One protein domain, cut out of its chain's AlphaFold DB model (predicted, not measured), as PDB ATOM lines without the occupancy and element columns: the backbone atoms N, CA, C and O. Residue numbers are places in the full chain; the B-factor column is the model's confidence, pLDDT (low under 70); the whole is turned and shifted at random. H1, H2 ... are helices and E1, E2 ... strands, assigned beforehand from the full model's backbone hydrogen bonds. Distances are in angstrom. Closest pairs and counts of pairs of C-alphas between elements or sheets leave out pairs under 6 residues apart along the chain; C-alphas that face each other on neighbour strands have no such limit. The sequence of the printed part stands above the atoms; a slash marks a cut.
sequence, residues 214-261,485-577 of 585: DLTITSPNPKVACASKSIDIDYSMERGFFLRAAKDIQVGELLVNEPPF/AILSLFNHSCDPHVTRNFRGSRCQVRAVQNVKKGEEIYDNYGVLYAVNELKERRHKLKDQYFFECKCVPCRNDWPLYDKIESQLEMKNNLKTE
ATOM      1  N   ASP A 214     373.299 297.369 290.242       67.88
ATOM      2  CA  ASP A 214     374.259 296.847 291.202       67.88
ATOM      3  C   ASP A 214     373.643 296.932 292.605       67.88
ATOM      4  O   ASP A 214     373.265 297.997 293.103       67.88
ATOM      5  N   LEU A 215     373.459 295.759 293.203       75.25
ATOM      6  CA  LEU A 215     372.889 295.596 294.534       75.25
ATOM      7  C   LEU A 215     373.982 295.421 295.580       75.25
ATOM      8  O   LEU A 215     373.680 295.045 296.709       75.25
ATOM      9  N   THR A 216     375.243 295.615 295.216       84.50
ATOM     10  CA  THR A 216     376.370 295.428 296.115       84.50
ATOM     11  C   THR A 216     376.489 296.620 297.050       84.50
ATOM     12  O   THR A 216     376.427 297.779 296.643       84.50
ATOM     13  N   ILE A 217     376.670 296.335 298.336       89.00
ATOM     14  CA  ILE A 217     377.038 297.364 299.303       89.00
ATOM     15  C   ILE A 217     378.530 297.621 299.120       89.00
ATOM     16  O   ILE A 217     379.358 296.780 299.454       89.00
ATOM     17  N   THR A 218     378.867 298.787 298.575       86.12
ATOM     18  CA  THR A 218     380.247 299.167 298.229       86.12
ATOM     19  C   THR A 218     381.142 299.397 299.449       86.12
ATOM     20  O   THR A 218     382.364 299.402 299.342       86.12
ATOM     21  N   SER A 219     380.554 299.617 300.623       92.56
ATOM     22  CA  SER A 219     381.264 299.826 301.884       92.56
ATOM     23  C   SER A 219     380.530 299.107 303.019       92.56
ATOM     24  O   SER A 219     379.724 299.740 303.701       92.56
ATOM     25  N   PRO A 220     380.753 297.794 303.206       94.25
ATOM     26  CA  PRO A 220     380.027 296.999 304.193       94.25
ATOM     27  C   PRO A 220     380.380 297.386 305.635       94.25
ATOM     28  O   PRO A 220     381.510 297.784 305.927       94.25
ATOM     29  N   ASN A 221     379.409 297.264 306.540       93.75
ATOM     30  CA  ASN A 221     379.614 297.391 307.978       93.75
ATOM     31  C   ASN A 221     380.189 296.070 308.536       93.75
ATOM     32  O   ASN A 221     379.595 295.017 308.303       93.75
ATOM     33  N   PRO A 222     381.311 296.093 309.281       90.62
ATOM     34  CA  PRO A 222     381.912 294.877 309.831       90.62
ATOM     35  C   PRO A 222     381.103 294.236 310.972       90.62
ATOM     36  O   PRO A 222     381.213 293.035 311.182       90.62
ATOM     37  N   LYS A 223     380.291 295.007 311.706       89.06
ATOM     38  CA  LYS A 223     379.503 294.533 312.861       89.06
ATOM     39  C   LYS A 223     378.052 294.210 312.518       89.06
ATOM     40  O   LYS A 223     377.391 293.506 313.274       89.06
ATOM     41  N   VAL A 224     377.550 294.716 311.395       90.88
ATOM     42  CA  VAL A 224     376.174 294.498 310.937       90.88
ATOM     43  C   VAL A 224     376.235 293.906 309.536       90.88
ATOM     44  O   VAL A 224     376.470 294.615 308.556       90.88
ATOM     45  N   ALA A 225     376.060 292.589 309.434       91.06
ATOM     46  CA  ALA A 225     376.133 291.894 308.156       91.06
ATOM     47  C   ALA A 225     375.100 292.470 307.179       91.06
ATOM     48  O   ALA A 225     374.034 292.894 307.588       91.06
ATOM     49  N   CYS A 226     375.363 292.468 305.872       92.19
ATOM     50  CA  CYS A 226     374.401 292.957 304.867       92.19
ATOM     51  C   CYS A 226     374.008 294.450 304.977       92.19
ATOM     52  O   CYS A 226     373.090 294.873 304.268       92.19
ATOM     53  N   ALA A 227     374.694 295.240 305.807       95.38
ATOM     54  CA  ALA A 227     374.494 296.677 305.957       95.38
ATOM     55  C   ALA A 227     375.703 297.487 305.470       95.38
ATOM     56  O   ALA A 227     376.833 296.999 305.432       95.38
ATOM     57  N   SER A 228     375.465 298.741 305.095       96.62
ATOM     58  CA  SER A 228     376.507 299.724 304.801       96.62
ATOM     59  C   SER A 228     377.145 300.243 306.089       96.62
ATOM     60  O   SER A 228     376.462 300.417 307.095       96.62
ATOM     61  N   LYS A 229     378.432 300.610 306.051       96.56
ATOM     62  CA  LYS A 229     379.121 301.328 307.143       96.56
ATOM     63  C   LYS A 229     378.463 302.666 307.509       96.56
ATOM     64  O   LYS A 229     378.863 303.302 308.476       96.56
ATOM     65  N   SER A 230     377.512 303.126 306.694       97.00
ATOM     66  CA  SER A 230     376.702 304.322 306.921       97.00
ATOM     67  C   SER A 230     375.697 304.171 308.058       97.00
ATOM     68  O   SER A 230     375.213 305.190 308.542       97.00
ATOM     69  N   ILE A 231     375.379 302.944 308.477       95.56
ATOM     70  CA  ILE A 231     374.434 302.677 309.564       95.56
ATOM     71  C   ILE A 231     375.144 301.988 310.726       95.56
ATOM     72  O   ILE A 231     376.078 301.222 310.503       95.56
ATOM     73  N   ASP A 232     374.690 302.249 311.947       93.44
ATOM     74  CA  ASP A 232     375.141 301.585 313.171       93.44
ATOM     75  C   ASP A 232     373.935 301.224 314.047       93.44
ATOM     76  O   ASP A 232     372.864 301.822 313.902       93.44
ATOM     77  N   ILE A 233     374.106 300.249 314.938       90.94
ATOM     78  CA  ILE A 233     373.075 299.845 315.905       90.94
ATOM     79  C   ILE A 233     373.293 300.626 317.199       90.94
ATOM     80  O   ILE A 233     374.418 300.747 317.680       90.94
ATOM     81  N   ASP A 234     372.211 301.132 317.773       89.31
ATOM     82  CA  ASP A 234     372.206 301.796 319.072       89.31
ATOM     83  C   ASP A 234     371.027 301.297 319.923       89.31
ATOM     84  O   ASP A 234     370.165 300.555 319.441       89.31
ATOM     85  N   TYR A 235     371.007 301.657 321.204       85.50
ATOM     86  CA  TYR A 235     370.031 301.181 322.176       85.50
ATOM     87  C   TYR A 235     369.568 302.289 323.124       85.50
ATOM     88  O   TYR A 235     370.343 303.122 323.590       85.50
ATOM     89  N   SER A 236     368.283 302.265 323.479       83.94
ATOM     90  CA  SER A 236     367.759 303.034 324.611       83.94
ATOM     91  C   SER A 236     366.614 302.290 325.288       83.94
ATOM     92  O   SER A 236     365.872 301.577 324.619       83.94
ATOM     93  N   MET A 237     366.412 302.506 326.592       78.38
ATOM     94  CA  MET A 237     365.331 301.839 327.339       78.38
ATOM     95  C   MET A 237     363.938 302.113 326.757       78.38
ATOM     96  O   MET A 237     363.067 301.252 326.805       78.38
ATOM     97  N   GLU A 238     363.720 303.309 326.204       79.69
ATOM     98  CA  GLU A 238     362.417 303.723 325.673       79.69
ATOM     99  C   GLU A 238     362.114 303.135 324.291       79.69
ATOM    100  O   GLU A 238     360.959 302.843 323.990       79.69
ATOM    101  N   ARG A 239     363.138 302.988 323.440       79.94
ATOM    102  CA  ARG A 239     362.980 302.583 322.029       79.94
ATOM    103  C   ARG A 239     363.423 301.150 321.754       79.94
ATOM    104  O   ARG A 239     363.167 300.641 320.670       79.94
ATOM    105  N   GLY A 240     364.104 300.510 322.701       82.00
ATOM    106  CA  GLY A 240     364.855 299.293 322.433       82.00
ATOM    107  C   GLY A 240     366.039 299.567 321.504       82.00
ATOM    108  O   GLY A 240     366.658 300.633 321.567       82.00
ATOM    109  N   PHE A 241     366.354 298.594 320.651       85.06
ATOM    110  CA  PHE A 241     367.392 298.720 319.629       85.06
ATOM    111  C   PHE A 241     366.876 299.473 318.412       85.06
ATOM    112  O   PHE A 241     365.745 299.260 317.983       85.06
ATOM    113  N   PHE A 242     367.727 300.318 317.841       92.00
ATOM    114  CA  PHE A 242     367.403 301.093 316.653       92.00
ATOM    115  C   PHE A 242     368.630 301.319 315.773       92.00
ATOM    116  O   PHE A 242     369.773 301.175 316.212       92.00
ATOM    117  N   LEU A 243     368.393 301.681 314.514       95.06
ATOM    118  CA  LEU A 243     369.451 302.046 313.576       95.06
ATOM    119  C   LEU A 243     369.674 303.554 313.569       95.06
ATOM    120  O   LEU A 243     368.727 304.333 313.468       95.06
ATOM    121  N   ARG A 244     370.941 303.968 313.606       96.00
ATOM    122  CA  ARG A 244     371.353 305.370 313.475       96.00
ATOM    123  C   ARG A 244     372.353 305.568 312.347       96.00
ATOM    124  O   ARG A 244     373.088 304.656 311.972       96.00
ATOM    125  N   ALA A 245     372.417 306.786 311.830       97.88
ATOM    126  CA  ALA A 245     373.370 307.175 310.806       97.88
ATOM    127  C   ALA A 245     374.784 307.326 311.404       97.88
ATOM    128  O   ALA A 245     375.036 308.170 312.265       97.88
ATOM    129  N   ALA A 246     375.741 306.522 310.942       97.00
ATOM    130  CA  ALA A 246     377.150 306.598 311.347       97.00
ATOM    131  C   ALA A 246     377.906 307.760 310.667       97.00
ATOM    132  O   ALA A 246     378.935 308.232 311.163       97.00
ATOM    133  N   LYS A 247     377.372 308.241 309.542       97.06
ATOM    134  CA  LYS A 247     377.785 309.432 308.783       97.06
ATOM    135  C   LYS A 247     376.548 310.062 308.138       97.06
ATOM    136  O   LYS A 247     375.488 309.450 308.164       97.06
ATOM    137  N   ASP A 248     376.701 311.228 307.520       98.12
ATOM    138  CA  ASP A 248     375.648 311.794 306.676       98.12
ATOM    139  C   ASP A 248     375.300 310.818 305.538       98.12
ATOM    140  O   ASP A 248     376.185 310.331 304.823       98.12
ATOM    141  N   ILE A 249     374.007 310.533 305.392       98.19
ATOM    142  CA  ILE A 249     373.427 309.660 304.370       98.19
ATOM    143  C   ILE A 249     372.724 310.540 303.345       98.19
ATOM    144  O   ILE A 249     371.950 311.426 303.708       98.19
ATOM    145  N   GLN A 250     372.994 310.283 302.067       97.31
ATOM    146  CA  GLN A 250     372.366 311.003 300.960       97.31
ATOM    147  C   GLN A 250     371.204 310.200 300.368       97.31
ATOM    148  O   GLN A 250     371.229 308.965 300.363       97.31
ATOM    149  N   VAL A 251     370.213 310.902 299.813       97.25
ATOM    150  CA  VAL A 251     369.121 310.284 299.042       97.25
ATOM    151  C   VAL A 251     369.682 309.325 297.979       97.25
ATOM    152  O   VAL A 251     370.615 309.650 297.247       97.25
ATOM    153  N   GLY A 252     369.101 308.128 297.891       93.62
ATOM    154  CA  GLY A 252     369.462 307.075 296.939       93.62
ATOM    155  C   GLY A 252     370.506 306.067 297.435       93.62
ATOM    156  O   GLY A 252     370.626 304.986 296.842       93.62
ATOM    157  N   GLU A 253     371.227 306.361 298.525       94.88
ATOM    158  CA  GLU A 253     372.250 305.463 299.083       94.88
ATOM    159  C   GLU A 253     371.641 304.105 299.488       94.88
ATOM    160  O   GLU A 253     370.584 304.042 300.122       94.88
ATOM    161  N   LEU A 254     372.302 303.003 299.106       95.44
ATOM    162  CA  LEU A 254     371.919 301.646 299.507       95.44
ATOM    163  C   LEU A 254     372.437 301.370 300.921       95.44
ATOM    164  O   LEU A 254     373.644 301.253 301.130       95.44
ATOM    165  N   LEU A 255     371.520 301.250 301.878       96.94
ATOM    166  CA  LEU A 255     371.853 301.091 303.295       96.94
ATOM    167  C   LEU A 255     371.882 299.629 303.725       96.94
ATOM    168  O   LEU A 255     372.780 299.232 304.461       96.94
ATOM    169  N   VAL A 256     370.915 298.832 303.268       96.94
ATOM    170  CA  VAL A 256     370.765 297.423 303.655       96.94
ATOM    171  C   VAL A 256     370.388 296.592 302.439       96.94
ATOM    172  O   VAL A 256     369.668 297.047 301.550       96.94
ATOM    173  N   ASN A 257     370.890 295.365 302.396       95.31
ATOM    174  CA  ASN A 257     370.644 294.410 301.330       95.31
ATOM    175  C   ASN A 257     370.584 292.995 301.913       95.31
ATOM    176  O   ASN A 257     371.535 292.215 301.828       95.31
ATOM    177  N   GLU A 258     369.467 292.693 302.554       95.69
ATOM    178  CA  GLU A 258     369.334 291.646 303.557       95.69
ATOM    179  C   GLU A 258     368.506 290.456 303.037       95.69
ATOM    180  O   GLU A 258     367.390 290.642 302.539       95.69
ATOM    181  N   PRO A 259     369.017 289.214 303.124       95.25
ATOM    182  CA  PRO A 259     368.188 288.022 302.993       95.25
ATOM    183  C   PRO A 259     367.369 287.778 304.269       95.25
ATOM    184  O   PRO A 259     367.857 288.042 305.366       95.25
ATOM    185  N   PRO A 260     366.150 287.230 304.159       97.25
ATOM    186  CA  PRO A 260     365.399 286.840 305.340       97.25
ATOM    187  C   PRO A 260     366.088 285.658 306.011       97.25
ATOM    188  O   PRO A 260     366.637 284.787 305.330       97.25
ATOM    189  N   PHE A 261     365.956 285.563 307.332       97.94
ATOM    190  CA  PHE A 261     366.313 284.336 308.036       97.94
ATOM    191  C   PHE A 261     365.403 283.188 307.580       97.94
ATOM    192  O   PHE A 261     365.871 282.123 307.177       97.94
ATOM    193  N   ALA A 485     366.539 290.243 310.570       94.44
ATOM    194  CA  ALA A 485     367.172 290.720 311.790       94.44
ATOM    195  C   ALA A 485     367.324 292.246 311.749       94.44
ATOM    196  O   ALA A 485     366.883 292.935 312.659       94.44
ATOM    197  N   ILE A 486     367.899 292.787 310.672       94.75
ATOM    198  CA  ILE A 486     368.288 294.204 310.579       94.75
ATOM    199  C   ILE A 486     367.086 295.061 310.214       94.75
ATOM    200  O   ILE A 486     366.883 296.120 310.798       94.75
ATOM    201  N   LEU A 487     366.256 294.590 309.284       96.00
ATOM    202  CA  LEU A 487     364.996 295.234 308.918       96.00
ATOM    203  C   LEU A 487     364.088 295.501 310.137       96.00
ATOM    204  O   LEU A 487     363.430 296.536 310.179       96.00
ATOM    205  N   SER A 488     364.113 294.618 311.141       95.00
ATOM    206  CA  SER A 488     363.337 294.770 312.382       95.00
ATOM    207  C   SER A 488     363.901 295.826 313.347       95.00
ATOM    208  O   SER A 488     363.251 296.141 314.339       95.00
ATOM    209  N   LEU A 489     365.097 296.370 313.085       94.12
ATOM    210  CA  LEU A 489     365.715 297.442 313.880       94.12
ATOM    211  C   LEU A 489     365.348 298.848 313.381       94.12
ATOM    212  O   LEU A 489     365.680 299.838 314.034       94.12
ATOM    213  N   PHE A 490     364.704 298.976 312.218       96.44
ATOM    214  CA  PHE A 490     364.190 300.270 311.775       96.44
ATOM    215  C   PHE A 490     362.916 300.597 312.538       96.44
ATOM    216  O   PHE A 490     361.879 300.002 312.269       96.44
ATOM    217  N   ASN A 491     362.963 301.586 313.425       96.12
ATOM    218  CA  ASN A 491     361.753 302.086 314.064       96.12
ATOM    219  C   ASN A 491     360.850 302.841 313.085       96.12
ATOM    220  O   ASN A 491     361.248 303.270 311.999       96.12
ATOM    221  N   HIS A 492     359.609 303.041 313.513       96.69
ATOM    222  CA  HIS A 492     358.581 303.662 312.699       96.69
ATOM    223  C   HIS A 492     358.624 305.198 312.692       96.69
ATOM    224  O   HIS A 492     358.581 305.836 313.745       96.69
ATOM    225  N   SER A 493     358.492 305.786 311.501       97.62
ATOM    226  CA  SER A 493     357.969 307.142 311.295       97.62
ATOM    227  C   SER A 493     356.858 307.141 310.239       97.62
ATOM    228  O   SER A 493     356.895 306.395 309.253       97.62
ATOM    229  N   CYS A 494     355.856 308.010 310.418       97.56
ATOM    230  CA  CYS A 494     354.840 308.241 309.387       97.56
ATOM    231  C   CYS A 494     355.410 309.003 308.180       97.56
ATOM    232  O   CYS A 494     354.768 309.001 307.137       97.56
ATOM    233  N   ASP A 495     356.588 309.617 308.331       96.56
ATOM    234  CA  ASP A 495     357.421 310.211 307.282       96.56
ATOM    235  C   ASP A 495     358.818 309.557 307.347       96.56
ATOM    236  O   ASP A 495     359.630 309.935 308.197       96.56
ATOM    237  N   PRO A 496     359.052 308.461 306.605       97.38
ATOM    238  CA  PRO A 496     360.246 307.635 306.756       97.38
ATOM    239  C   PRO A 496     361.460 308.215 306.017       97.38
ATOM    240  O   PRO A 496     361.336 308.874 304.985       97.38
ATOM    241  N   HIS A 497     362.656 307.863 306.490       98.19
ATOM    242  CA  HIS A 497     363.913 308.183 305.811       98.19
ATOM    243  C   HIS A 497     364.260 307.181 304.710       98.19
ATOM    244  O   HIS A 497     365.094 307.476 303.851       98.19
ATOM    245  N   VAL A 498     363.657 305.989 304.734       97.81
ATOM    246  CA  VAL A 498     363.998 304.890 303.828       97.81
ATOM    247  C   VAL A 498     362.786 304.311 303.106       97.81
ATOM    248  O   VAL A 498     361.644 304.466 303.529       97.81
ATOM    249  N   THR A 499     363.058 303.604 302.011       94.88
ATOM    250  CA  THR A 499     362.093 302.747 301.316       94.88
ATOM    251  C   THR A 499     362.657 301.344 301.119       94.88
ATOM    252  O   THR A 499     363.877 301.160 301.034       94.88
ATOM    253  N   ARG A 500     361.762 300.357 301.017       93.19
ATOM    254  CA  ARG A 500     362.087 298.937 300.855       93.19
ATOM    255  C   ARG A 500     361.689 298.431 299.478       93.19
ATOM    256  O   ARG A 500     360.582 298.687 299.021       93.19
ATOM    257  N   ASN A 501     362.561 297.643 298.858       90.75
ATOM    258  CA  ASN A 501     362.280 296.942 297.608       90.75
ATOM    259  C   ASN A 501     362.746 295.490 297.696       90.75
ATOM    260  O   ASN A 501     363.815 295.216 298.238       90.75
ATOM    261  N   PHE A 502     361.985 294.563 297.119       91.12
ATOM    262  CA  PHE A 502     362.314 293.141 297.158       91.12
ATOM    263  C   PHE A 502     362.776 292.614 295.800       91.12
ATOM    264  O   PHE A 502     362.239 292.964 294.749       91.12
ATOM    265  N   ARG A 503     363.763 291.714 295.829       88.25
ATOM    266  CA  ARG A 503     364.127 290.849 294.698       88.25
ATOM    267  C   ARG A 503     364.083 289.401 295.164       88.25
ATOM    268  O   ARG A 503     364.965 288.954 295.899       88.25
ATOM    269  N   GLY A 504     363.052 288.675 294.736       90.88
ATOM    270  CA  GLY A 504     362.663 287.452 295.436       90.88
ATOM    271  C   GLY A 504     362.341 287.795 296.889       90.88
ATOM    272  O   GLY A 504     361.642 288.766 297.145       90.88
ATOM    273  N   SER A 505     362.898 287.059 297.842       93.00
ATOM    274  CA  SER A 505     362.718 287.326 299.269       93.00
ATOM    275  C   SER A 505     363.730 288.319 299.855       93.00
ATOM    276  O   SER A 505     363.600 288.697 301.014       93.00
ATOM    277  N   ARG A 506     364.727 288.764 299.079       94.06
ATOM    278  CA  ARG A 506     365.804 289.642 299.559       94.06
ATOM    279  C   ARG A 506     365.357 291.101 299.573       94.06
ATOM    280  O   ARG A 506     364.943 291.605 298.528       94.06
ATOM    281  N   CYS A 507     365.466 291.764 300.722       95.00
ATOM    282  CA  CYS A 507     365.054 293.152 300.900       95.00
ATOM    283  C   CYS A 507     366.227 294.115 300.703       95.00
ATOM    284  O   CYS A 507     367.316 293.914 301.236       95.00
ATOM    285  N   GLN A 508     365.986 295.191 299.965       94.12
ATOM    286  CA  GLN A 508     366.894 296.316 299.810       94.12
ATOM    287  C   GLN A 508     366.288 297.546 300.458       94.12
ATOM    288  O   GLN A 508     365.134 297.873 300.187       94.12
ATOM    289  N   VAL A 509     367.095 298.259 301.235       96.44
ATOM    290  CA  VAL A 509     366.704 299.505 301.892       96.44
ATOM    291  C   VAL A 509     367.537 300.644 301.328       96.44
ATOM    292  O   VAL A 509     368.769 300.594 301.373       96.44
ATOM    293  N   ARG A 510     366.869 301.666 300.790       96.06
ATOM    294  CA  ARG A 510     367.511 302.872 300.249       96.06
ATOM    295  C   ARG A 510     367.006 304.116 300.951       96.06
ATOM    296  O   ARG A 510     365.825 304.186 301.284       96.06
ATOM    297  N   ALA A 511     367.888 305.093 301.123       97.38
ATOM    298  CA  ALA A 511     367.511 306.403 301.632       97.38
ATOM    299  C   ALA A 511     366.622 307.145 300.620       97.38
ATOM    300  O   ALA A 511     366.946 307.215 299.435       97.38
ATOM    301  N   VAL A 512     365.510 307.705 301.089       97.38
ATOM    302  CA  VAL A 512     364.626 308.611 300.332       97.38
ATOM    303  C   VAL A 512     364.655 310.036 300.883       97.38
ATOM    304  O   VAL A 512     364.116 310.942 300.257       97.38
ATOM    305  N   GLN A 513     365.335 310.242 302.012       97.19
ATOM    306  CA  GLN A 513     365.648 311.546 302.585       97.19
ATOM    307  C   GLN A 513     367.134 311.607 302.967       97.19
ATOM    308  O   GLN A 513     367.783 310.571 303.136       97.19
ATOM    309  N   ASN A 514     367.671 312.819 303.103       97.94
ATOM    310  CA  ASN A 514     368.990 313.008 303.703       97.94
ATOM    311  C   ASN A 514     368.891 312.779 305.215       97.94
ATOM    312  O   ASN A 514     367.962 313.283 305.839       97.94
ATOM    313  N   VAL A 515     369.859 312.075 305.797       98.19
ATOM    314  CA  VAL A 515     369.910 311.809 307.246       98.19
ATOM    315  C   VAL A 515     371.259 312.262 307.779       98.19
ATOM    316  O   VAL A 515     372.298 311.905 307.216       98.19
ATOM    317  N   LYS A 516     371.270 313.068 308.841       98.31
ATOM    318  CA  LYS A 516     372.511 313.566 309.441       98.31
ATOM    319  C   LYS A 516     373.154 312.521 310.333       98.31
ATOM    320  O   LYS A 516     372.484 311.712 310.969       98.31
ATOM    321  N   LYS A 517     374.487 312.552 310.406       98.12
ATOM    322  CA  LYS A 517     375.248 311.711 311.332       98.12
ATOM    323  C   LYS A 517     374.672 311.816 312.752       98.12
ATOM    324  O   LYS A 517     374.568 312.905 313.304       98.12
ATOM    325  N   GLY A 518     374.396 310.666 313.359       97.06
ATOM    326  CA  GLY A 518     373.854 310.538 314.710       97.06
ATOM    327  C   GLY A 518     372.330 310.442 314.774       97.06
ATOM    328  O   GLY A 518     371.820 309.994 315.796       97.06
ATOM    329  N   GLU A 519     371.607 310.791 313.707       96.94
ATOM    330  CA  GLU A 519     370.148 310.671 313.674       96.94
ATOM    331  C   GLU A 519     369.695 309.215 313.528       96.94
ATOM    332  O   GLU A 519     370.364 308.386 312.909       96.94
ATOM    333  N   GLU A 520     368.528 308.912 314.093       96.69
ATOM    334  CA  GLU A 520     367.851 307.630 313.916       96.69
ATOM    335  C   GLU A 520     367.289 307.506 312.490       96.69
ATOM    336  O   GLU A 520     366.819 308.471 311.882       96.69
ATOM    337  N   ILE A 521     367.345 306.297 311.938       97.94
ATOM    338  CA  ILE A 521     366.876 306.002 310.588       97.94
ATOM    339  C   ILE A 521     365.521 305.307 310.695       97.94
ATOM    340  O   ILE A 521     365.433 304.178 311.174       97.94
ATOM    341  N   TYR A 522     364.469 305.979 310.225       97.88
ATOM    342  CA  TYR A 522     363.101 305.480 310.332       97.88
ATOM    343  C   TYR A 522     362.599 304.842 309.039       97.88
ATOM    344  O   TYR A 522     362.796 305.385 307.949       97.88
ATOM    345  N   ASP A 523     361.865 303.744 309.188       97.31
ATOM    346  CA  ASP A 523     361.065 303.101 308.145       97.31
ATOM    347  C   ASP A 523     359.561 303.320 308.405       97.31
ATOM    348  O   ASP A 523     359.145 303.848 309.440       97.31
ATOM    349  N   ASN A 524     358.712 302.933 307.455       95.19
ATOM    350  CA  ASN A 524     357.265 302.998 307.578       95.19
ATOM    351  C   ASN A 524     356.642 301.610 307.800       95.19
ATOM    352  O   ASN A 524     356.933 300.638 307.102       95.19
ATOM    353  N   TYR A 525     355.716 301.529 308.759       95.19
ATOM    354  CA  TYR A 525     355.031 300.290 309.153       95.19
ATOM    355  C   TYR A 525     353.653 300.167 308.475       95.19
ATOM    356  O   TYR A 525     352.706 299.641 309.049       95.19
ATOM    357  N   GLY A 526     353.517 300.701 307.258       92.38
ATOM    358  CA  GLY A 526     352.291 300.621 306.456       92.38
ATOM    359  C   GLY A 526     351.260 301.721 306.726       92.38
ATOM    360  O   GLY A 526     350.092 301.552 306.382       92.38
ATOM    361  N   VAL A 527     351.667 302.832 307.347       93.56
ATOM    362  CA  VAL A 527     350.802 303.986 307.650       93.56
ATOM    363  C   VAL A 527     351.532 305.302 307.371       93.56
ATOM    364  O   VAL A 527     352.146 305.906 308.252       93.56
ATOM    365  N   LEU A 528     351.542 305.729 306.111       94.75
ATOM    366  CA  LEU A 528     352.221 306.955 305.678       94.75
ATOM    367  C   LEU A 528     351.342 308.175 305.988       94.75
ATOM    368  O   LEU A 528     350.133 308.141 305.757       94.75
ATOM    369  N   TYR A 529     351.933 309.265 306.491       95.00
ATOM    370  CA  TYR A 529     351.154 310.449 306.882       95.00
ATOM    371  C   TYR A 529     350.330 311.017 305.725       95.00
ATOM    372  O   TYR A 529     349.215 311.469 305.946       95.00
ATOM    373  N   ALA A 530     350.873 310.949 304.510       92.88
ATOM    374  CA  ALA A 530     350.315 311.615 303.348       92.88
ATOM    375  C   ALA A 530     349.084 310.912 302.746       92.88
ATOM    376  O   ALA A 530     348.411 311.494 301.902       92.88
ATOM    377  N   VAL A 531     348.777 309.673 303.157       93.75
ATOM    378  CA  VAL A 531     347.637 308.894 302.620       93.75
ATOM    379  C   VAL A 531     346.777 308.218 303.694       93.75
ATOM    380  O   VAL A 531     345.757 307.620 303.365       93.75
ATOM    381  N   ASN A 532     347.155 308.303 304.971       95.75
ATOM    382  CA  ASN A 532     346.399 307.738 306.091       95.75
ATOM    383  C   ASN A 532     346.137 308.813 307.139       95.75
ATOM    384  O   ASN A 532     347.070 309.492 307.554       95.75
ATOM    385  N   GLU A 533     344.908 308.932 307.633       95.94
ATOM    386  CA  GLU A 533     344.548 309.933 308.647       95.94
ATOM    387  C   GLU A 533     345.193 309.647 310.011       95.94
ATOM    388  O   GLU A 533     345.362 308.490 310.398       95.94
ATOM    389  N   LEU A 534     345.488 310.687 310.804       96.44
ATOM    390  CA  LEU A 534     346.159 310.566 312.110       96.44
ATOM    391  C   LEU A 534     345.548 309.491 313.021       96.44
ATOM    392  O   LEU A 534     346.274 308.686 313.614       96.44
ATOM    393  N   LYS A 535     344.214 309.464 313.115       97.00
ATOM    394  CA  LYS A 535     343.480 308.493 313.934       97.00
ATOM    395  C   LYS A 535     343.703 307.062 313.445       97.00
ATOM    396  O   LYS A 535     343.928 306.175 314.266       97.00
ATOM    397  N   GLU A 536     343.680 306.846 312.131       96.81
ATOM    398  CA  GLU A 536     343.950 305.547 311.513       96.81
ATOM    399  C   GLU A 536     345.391 305.102 311.792       96.81
ATOM    400  O   GLU A 536     345.602 303.981 312.261       96.81
ATOM    401  N   ARG A 537     346.371 305.998 311.588       97.50
ATOM    402  CA  ARG A 537     347.796 305.711 311.823       97.50
ATOM    403  C   ARG A 537     348.038 305.266 313.263       97.50
ATOM    404  O   ARG A 537     348.582 304.188 313.494       97.50
ATOM    405  N   ARG A 538     347.588 306.055 314.249       97.19
ATOM    406  CA  ARG A 538     347.766 305.726 315.675       97.19
ATOM    407  C   ARG A 538     347.013 304.462 316.080       97.19
ATOM    408  O   ARG A 538     347.538 303.686 316.873       97.19
ATOM    409  N   HIS A 539     345.814 304.235 315.542       97.06
ATOM    410  CA  HIS A 539     345.041 303.033 315.843       97.06
ATOM    411  C   HIS A 539     345.740 301.762 315.345       97.06
ATOM    412  O   HIS A 539     345.960 300.854 316.144       97.06
ATOM    413  N   LYS A 540     346.150 301.724 314.067       96.25
ATOM    414  CA  LYS A 540     346.854 300.576 313.471       96.25
ATOM    415  C   LYS A 540     348.167 300.269 314.193       96.25
ATOM    416  O   LYS A 540     348.423 299.118 314.538       96.25
ATOM    417  N   LEU A 541     348.969 301.298 314.484       96.88
ATOM    418  CA  LEU A 541     350.240 301.122 315.194       96.88
ATOM    419  C   LEU A 541     350.042 300.602 316.619       96.88
ATOM    420  O   LEU A 541     350.774 299.716 317.056       96.88
ATOM    421  N   LYS A 542     349.021 301.093 317.327       95.38
ATOM    422  CA  LYS A 542     348.703 300.626 318.677       95.38
ATOM    423  C   LYS A 542     348.204 299.181 318.691       95.38
ATOM    424  O   LYS A 542     348.579 298.438 319.590       95.38
ATOM    425  N   ASP A 543     347.364 298.794 317.733       93.19
ATOM    426  CA  ASP A 543     346.775 297.450 317.687       93.19
ATOM    427  C   ASP A 543     347.803 296.371 317.309       93.19
ATOM    428  O   ASP A 543     347.836 295.309 317.928       93.19
ATOM    429  N   GLN A 544     348.689 296.659 316.346       92.62
ATOM    430  CA  GLN A 544     349.676 295.690 315.856       92.62
ATOM    431  C   GLN A 544     351.033 295.756 316.582       92.62
ATOM    432  O   GLN A 544     351.645 294.718 316.846       92.62
ATOM    433  N   TYR A 545     351.517 296.961 316.895       94.00
ATOM    434  CA  TYR A 545     352.876 297.199 317.405       94.00
ATOM    435  C   TYR A 545     352.911 297.729 318.845       94.00
ATOM    436  O   TYR A 545     353.993 297.905 319.396       94.00
ATOM    437  N   PHE A 546     351.750 297.935 319.480       93.44
ATOM    438  CA  PHE A 546     351.614 298.272 320.904       93.44
ATOM    439  C   PHE A 546     352.250 299.604 321.335       93.44
ATOM    440  O   PHE A 546     352.508 299.807 322.520       93.44
ATOM    441  N   PHE A 547     352.444 300.546 320.408       93.25
ATOM    442  CA  PHE A 547     352.956 301.884 320.719       93.25
ATOM    443  C   PHE A 547     352.102 302.991 320.090       93.25
ATOM    444  O   PHE A 547     351.336 302.770 319.151       93.25
ATOM    445  N   GLU A 548     352.243 304.210 320.610       95.38
ATOM    446  CA  GLU A 548     351.652 305.415 320.026       95.38
ATOM    447  C   GLU A 548     352.732 306.246 319.325       95.38
ATOM    448  O   GLU A 548     353.725 306.643 319.936       95.38
ATOM    449  N   CYS A 549     352.543 306.528 318.033       96.38
ATOM    450  CA  CYS A 549     353.519 307.278 317.250       96.38
ATOM    451  C   CYS A 549     353.520 308.772 317.597       96.38
ATOM    452  O   CYS A 549     352.490 309.448 317.525       96.38
ATOM    453  N   LYS A 550     354.718 309.294 317.884       95.81
ATOM    454  CA  LYS A 550     354.984 310.705 318.208       95.81
ATOM    455  C   LYS A 550     355.887 311.394 317.173       95.81
ATOM    456  O   LYS A 550     356.526 312.399 317.486       95.81
ATOM    457  N   CYS A 551     355.966 310.872 315.944       96.44
ATOM    458  CA  CYS A 551     356.729 311.508 314.863       96.44
ATOM    459  C   CYS A 551     356.204 312.927 314.567       96.44
ATOM    460  O   CYS A 551     355.092 313.285 314.967       96.44
ATOM    461  N   VAL A 552     357.000 313.750 313.879       96.44
ATOM    462  CA  VAL A 552     356.628 315.135 313.532       96.44
ATOM    463  C   VAL A 552     355.252 315.214 312.836       96.44
ATOM    464  O   VAL A 552     354.406 315.952 313.348       96.44
ATOM    465  N   PRO A 553     354.941 314.394 311.805       96.50
ATOM    466  CA  PRO A 553     353.605 314.377 311.202       96.50
ATOM    467  C   PRO A 553     352.461 314.065 312.174       96.50
ATOM    468  O   PRO A 553     351.356 314.577 312.026       96.50
ATOM    469  N   CYS A 554     352.698 313.209 313.171       97.12
ATOM    470  CA  CYS A 554     351.684 312.834 314.158       97.12
ATOM    471  C   CYS A 554     351.509 313.857 315.282       97.12
ATOM    472  O   CYS A 554     350.446 313.874 315.902       97.12
ATOM    473  N   ARG A 555     352.534 314.666 315.576       97.38
ATOM    474  CA  ARG A 555     352.452 315.769 316.546       97.38
ATOM    475  C   ARG A 555     351.753 316.989 315.958       97.38
ATOM    476  O   ARG A 555     350.988 317.630 316.665       97.38
ATOM    477  N   ASN A 556     351.997 317.256 314.679       96.56
ATOM    478  CA  ASN A 556     351.527 318.459 313.993       96.56
ATOM    479  C   ASN A 556     350.312 318.217 313.085       96.56
ATOM    480  O   ASN A 556     349.942 319.121 312.348       96.56
ATOM    481  N   ASP A 557     349.745 317.005 313.098       94.75
ATOM    482  CA  ASP A 557     348.620 316.575 312.251       94.75
ATOM    483  C   ASP A 557     348.762 317.004 310.779       94.75
ATOM    484  O   ASP A 557     347.947 317.746 310.232       94.75
ATOM    485  N   TRP A 558     349.862 316.580 310.146       94.50
ATOM    486  CA  TRP A 558     350.154 316.960 308.761       94.50
ATOM    487  C   TRP A 558     349.036 316.534 307.791       94.50
ATOM    488  O   TRP A 558     348.503 315.425 307.934       94.50
ATOM    489  N   PRO A 559     348.713 317.376 306.786       91.81
ATOM    490  CA  PRO A 559     347.643 317.104 305.835       91.81
ATOM    491  C   PRO A 559     347.969 315.919 304.916       91.81
ATOM    492  O   PRO A 559     349.128 315.601 304.647       91.81
ATOM    493  N   LEU A 560     346.910 315.282 304.414       93.12
ATOM    494  CA  LEU A 560     346.978 314.267 303.360       93.12
ATOM    495  C   LEU A 560     347.297 314.910 302.001       93.12
ATOM    496  O   LEU A 560     346.996 316.085 301.806       93.12
ATOM    497  N   TYR A 561     347.827 314.144 301.039       88.56
ATOM    498  CA  TYR A 561     348.168 314.650 299.701       88.56
ATOM    499  C   TYR A 561     346.992 315.314 298.975       88.56
ATOM    500  O   TYR A 561     347.188 316.319 298.303       88.56
ATOM    501  N   ASP A 562     345.779 314.785 299.123       87.44
ATOM    502  CA  ASP A 562     344.557 315.334 298.519       87.44
ATOM    503  C   ASP A 562     344.057 316.619 299.202       87.44
ATOM    504  O   ASP A 562     343.234 317.338 298.639       87.44
ATOM    505  N   LYS A 563     344.567 316.917 300.404       86.56
ATOM    506  CA  LYS A 563     344.263 318.114 301.201       86.56
ATOM    507  C   LYS A 563     345.394 319.142 301.188       86.56
ATOM    508  O   LYS A 563     345.225 320.220 301.751       86.56
ATOM    509  N   ILE A 564     346.544 318.823 300.589       83.56
ATOM    510  CA  ILE A 564     347.583 319.820 300.331       83.56
ATOM    511  C   ILE A 564     347.034 320.739 299.244       83.56
ATOM    512  O   ILE A 564     346.921 320.349 298.082       83.56
ATOM    513  N   GLU A 565     346.665 321.959 299.628       72.19
ATOM    514  CA  GLU A 565     346.302 322.988 298.663       72.19
ATOM    515  C   GLU A 565     347.469 323.161 297.686       72.19
ATOM    516  O   GLU A 565     348.615 323.358 298.093       72.19
ATOM    517  N   SER A 566     347.190 323.109 296.384       60.91
ATOM    518  CA  SER A 566     348.172 323.297 295.306       60.91
ATOM    519  C   SER A 566     348.776 324.712 295.253       60.91
ATOM    520  O   SER A 566     349.280 325.135 294.216       60.91
ATOM    521  N   GLN A 567     348.721 325.473 296.347       51.16
ATOM    522  CA  GLN A 567     349.259 326.817 296.454       51.16
ATOM    523  C   GLN A 567     350.786 326.786 296.630       51.16
ATOM    524  O   GLN A 567     351.339 327.228 297.631       51.16
ATOM    525  N   LEU A 568     351.483 326.397 295.562       47.78
ATOM    526  CA  LEU A 568     352.552 327.261 295.065       47.78
ATOM    527  C   LEU A 568     351.895 328.409 294.283       47.78
ATOM    528  O   LEU A 568     352.185 328.638 293.112       47.78
ATOM    529  N   GLU A 569     351.018 329.176 294.935       40.91
ATOM    530  CA  GLU A 569     351.021 330.594 294.629       40.91
ATOM    531  C   GLU A 569     352.415 331.033 295.056       40.91
ATOM    532  O   GLU A 569     352.718 331.102 296.249       40.91
ATOM    533  N   MET A 570     353.305 331.255 294.084       41.59
ATOM    534  CA  MET A 570     354.407 332.174 294.305       41.59
ATOM    535  C   MET A 570     353.757 333.437 294.859       41.59
ATOM    536  O   MET A 570     353.241 334.264 294.107       41.59
ATOM    537  N   LYS A 571     353.731 333.582 296.185       36.78
ATOM    538  CA  LYS A 571     353.545 334.885 296.789       36.78
ATOM    539  C   LYS A 571     354.696 335.695 296.221       36.78
ATOM    540  O   LYS A 571     355.835 335.538 296.652       36.78
ATOM    541  N   ASN A 572     354.381 336.532 295.235       39.16
ATOM    542  CA  ASN A 572     355.218 337.565 294.628       39.16
ATOM    543  C   ASN A 572     355.632 338.640 295.659       39.16
ATOM    544  O   ASN A 572     355.675 339.826 295.361       39.16
ATOM    545  N   ASN A 573     355.928 338.228 296.893       36.91
ATOM    546  CA  ASN A 573     356.344 339.041 298.022       36.91
ATOM    547  C   ASN A 573     357.677 338.556 298.613       36.91
ATOM    548  O   ASN A 573     358.006 338.912 299.739       36.91
ATOM    549  N   LEU A 574     358.498 337.835 297.843       39.88
ATOM    550  CA  LEU A 574     359.948 338.015 297.955       39.88
ATOM    551  C   LEU A 574     360.309 339.268 297.152       39.88
ATOM    552  O   LEU A 574     360.872 339.203 296.062       39.88
ATOM    553  N   LYS A 575     359.918 340.432 297.687       36.72
ATOM    554  CA  LYS A 575     360.587 341.682 297.340       36.72
ATOM    555  C   LYS A 575     362.051 341.500 297.729       36.72
ATOM    556  O   LYS A 575     362.353 341.355 298.906       36.72
ATOM    557  N   THR A 576     362.907 341.407 296.714       43.94
ATOM    558  CA  THR A 576     364.225 342.057 296.648       43.94
ATOM    559  C   THR A 576     364.752 342.576 297.984       43.94
ATOM    560  O   THR A 576     364.529 343.735 298.306       43.94
ATOM    561  N   GLU A 577     365.453 341.729 298.731       38.59
ATOM    562  CA  GLU A 577     366.409 342.122 299.777       38.59
ATOM    563  C   GLU A 577     367.230 340.876 300.149       38.59
ATOM    564  O   GLU A 577     367.002 340.256 301.177       38.59
TER     565      GLU A 577
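This is residues 214 to 261 and 485 to 577 of the 585 residues of a protein of Brachionus plicatilis (UniProt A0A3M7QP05). With little regular structure, a loop-rich body holds a small antiparallel sheet, E3-E5-E4, and the hairpin E1 and E2 at one end, H1 and H2 at the other; residues 565 to 577 stick out. The 141 printed residues include E1 E2 E3 E4 E5 H1 H2 in that order, a mixed class with 45 residues in named elements. The whole is only just loose, close to compact: radius of gyration of the C-alphas 17.5 A, spans 52 by 43 by 33 A.

E3 is residues 254 to 258, E5 506 to 511, 17.0 A long, and E4 498 to 503. E1, residues 231 to 236, begins at C-alpha (374.434, 302.677, 309.564); E2 is 240 to 245. H1, 534 to 545, spans 15.9 A; H2, 552 to 555, ends at C-alpha (352.452, 315.769, 316.546).

Inner strand E5 is antiparallel to E3, N 258 and O 507 2.8 A apart, and forms a hairpin with E4, N 508 and O 501 2.8 A apart. In hairpin E1 and E2, N 240 and O 236 are 2.8 A apart. The closest C-alphas of E1 and E3, Ile 231 and Leu 255, are 7.0 A apart. H1 and H2, not on the sheet, are close but not clearly touching, closest C-alphas Leu 534 and Cys 554, 6.3 A. Every O i to N i+4 pair of H1 is within hydrogen-bond range; H2 is too short for one.

The farthest C-alphas, Phe 261 and Thr 576, are 58.9 A apart. Residues 262 to 484 are cut out, C-alphas 261 and 485 7.5 A apart. E5 to H1 is a long link. Residues 214 and 566 to 577 have pLDDT under 70.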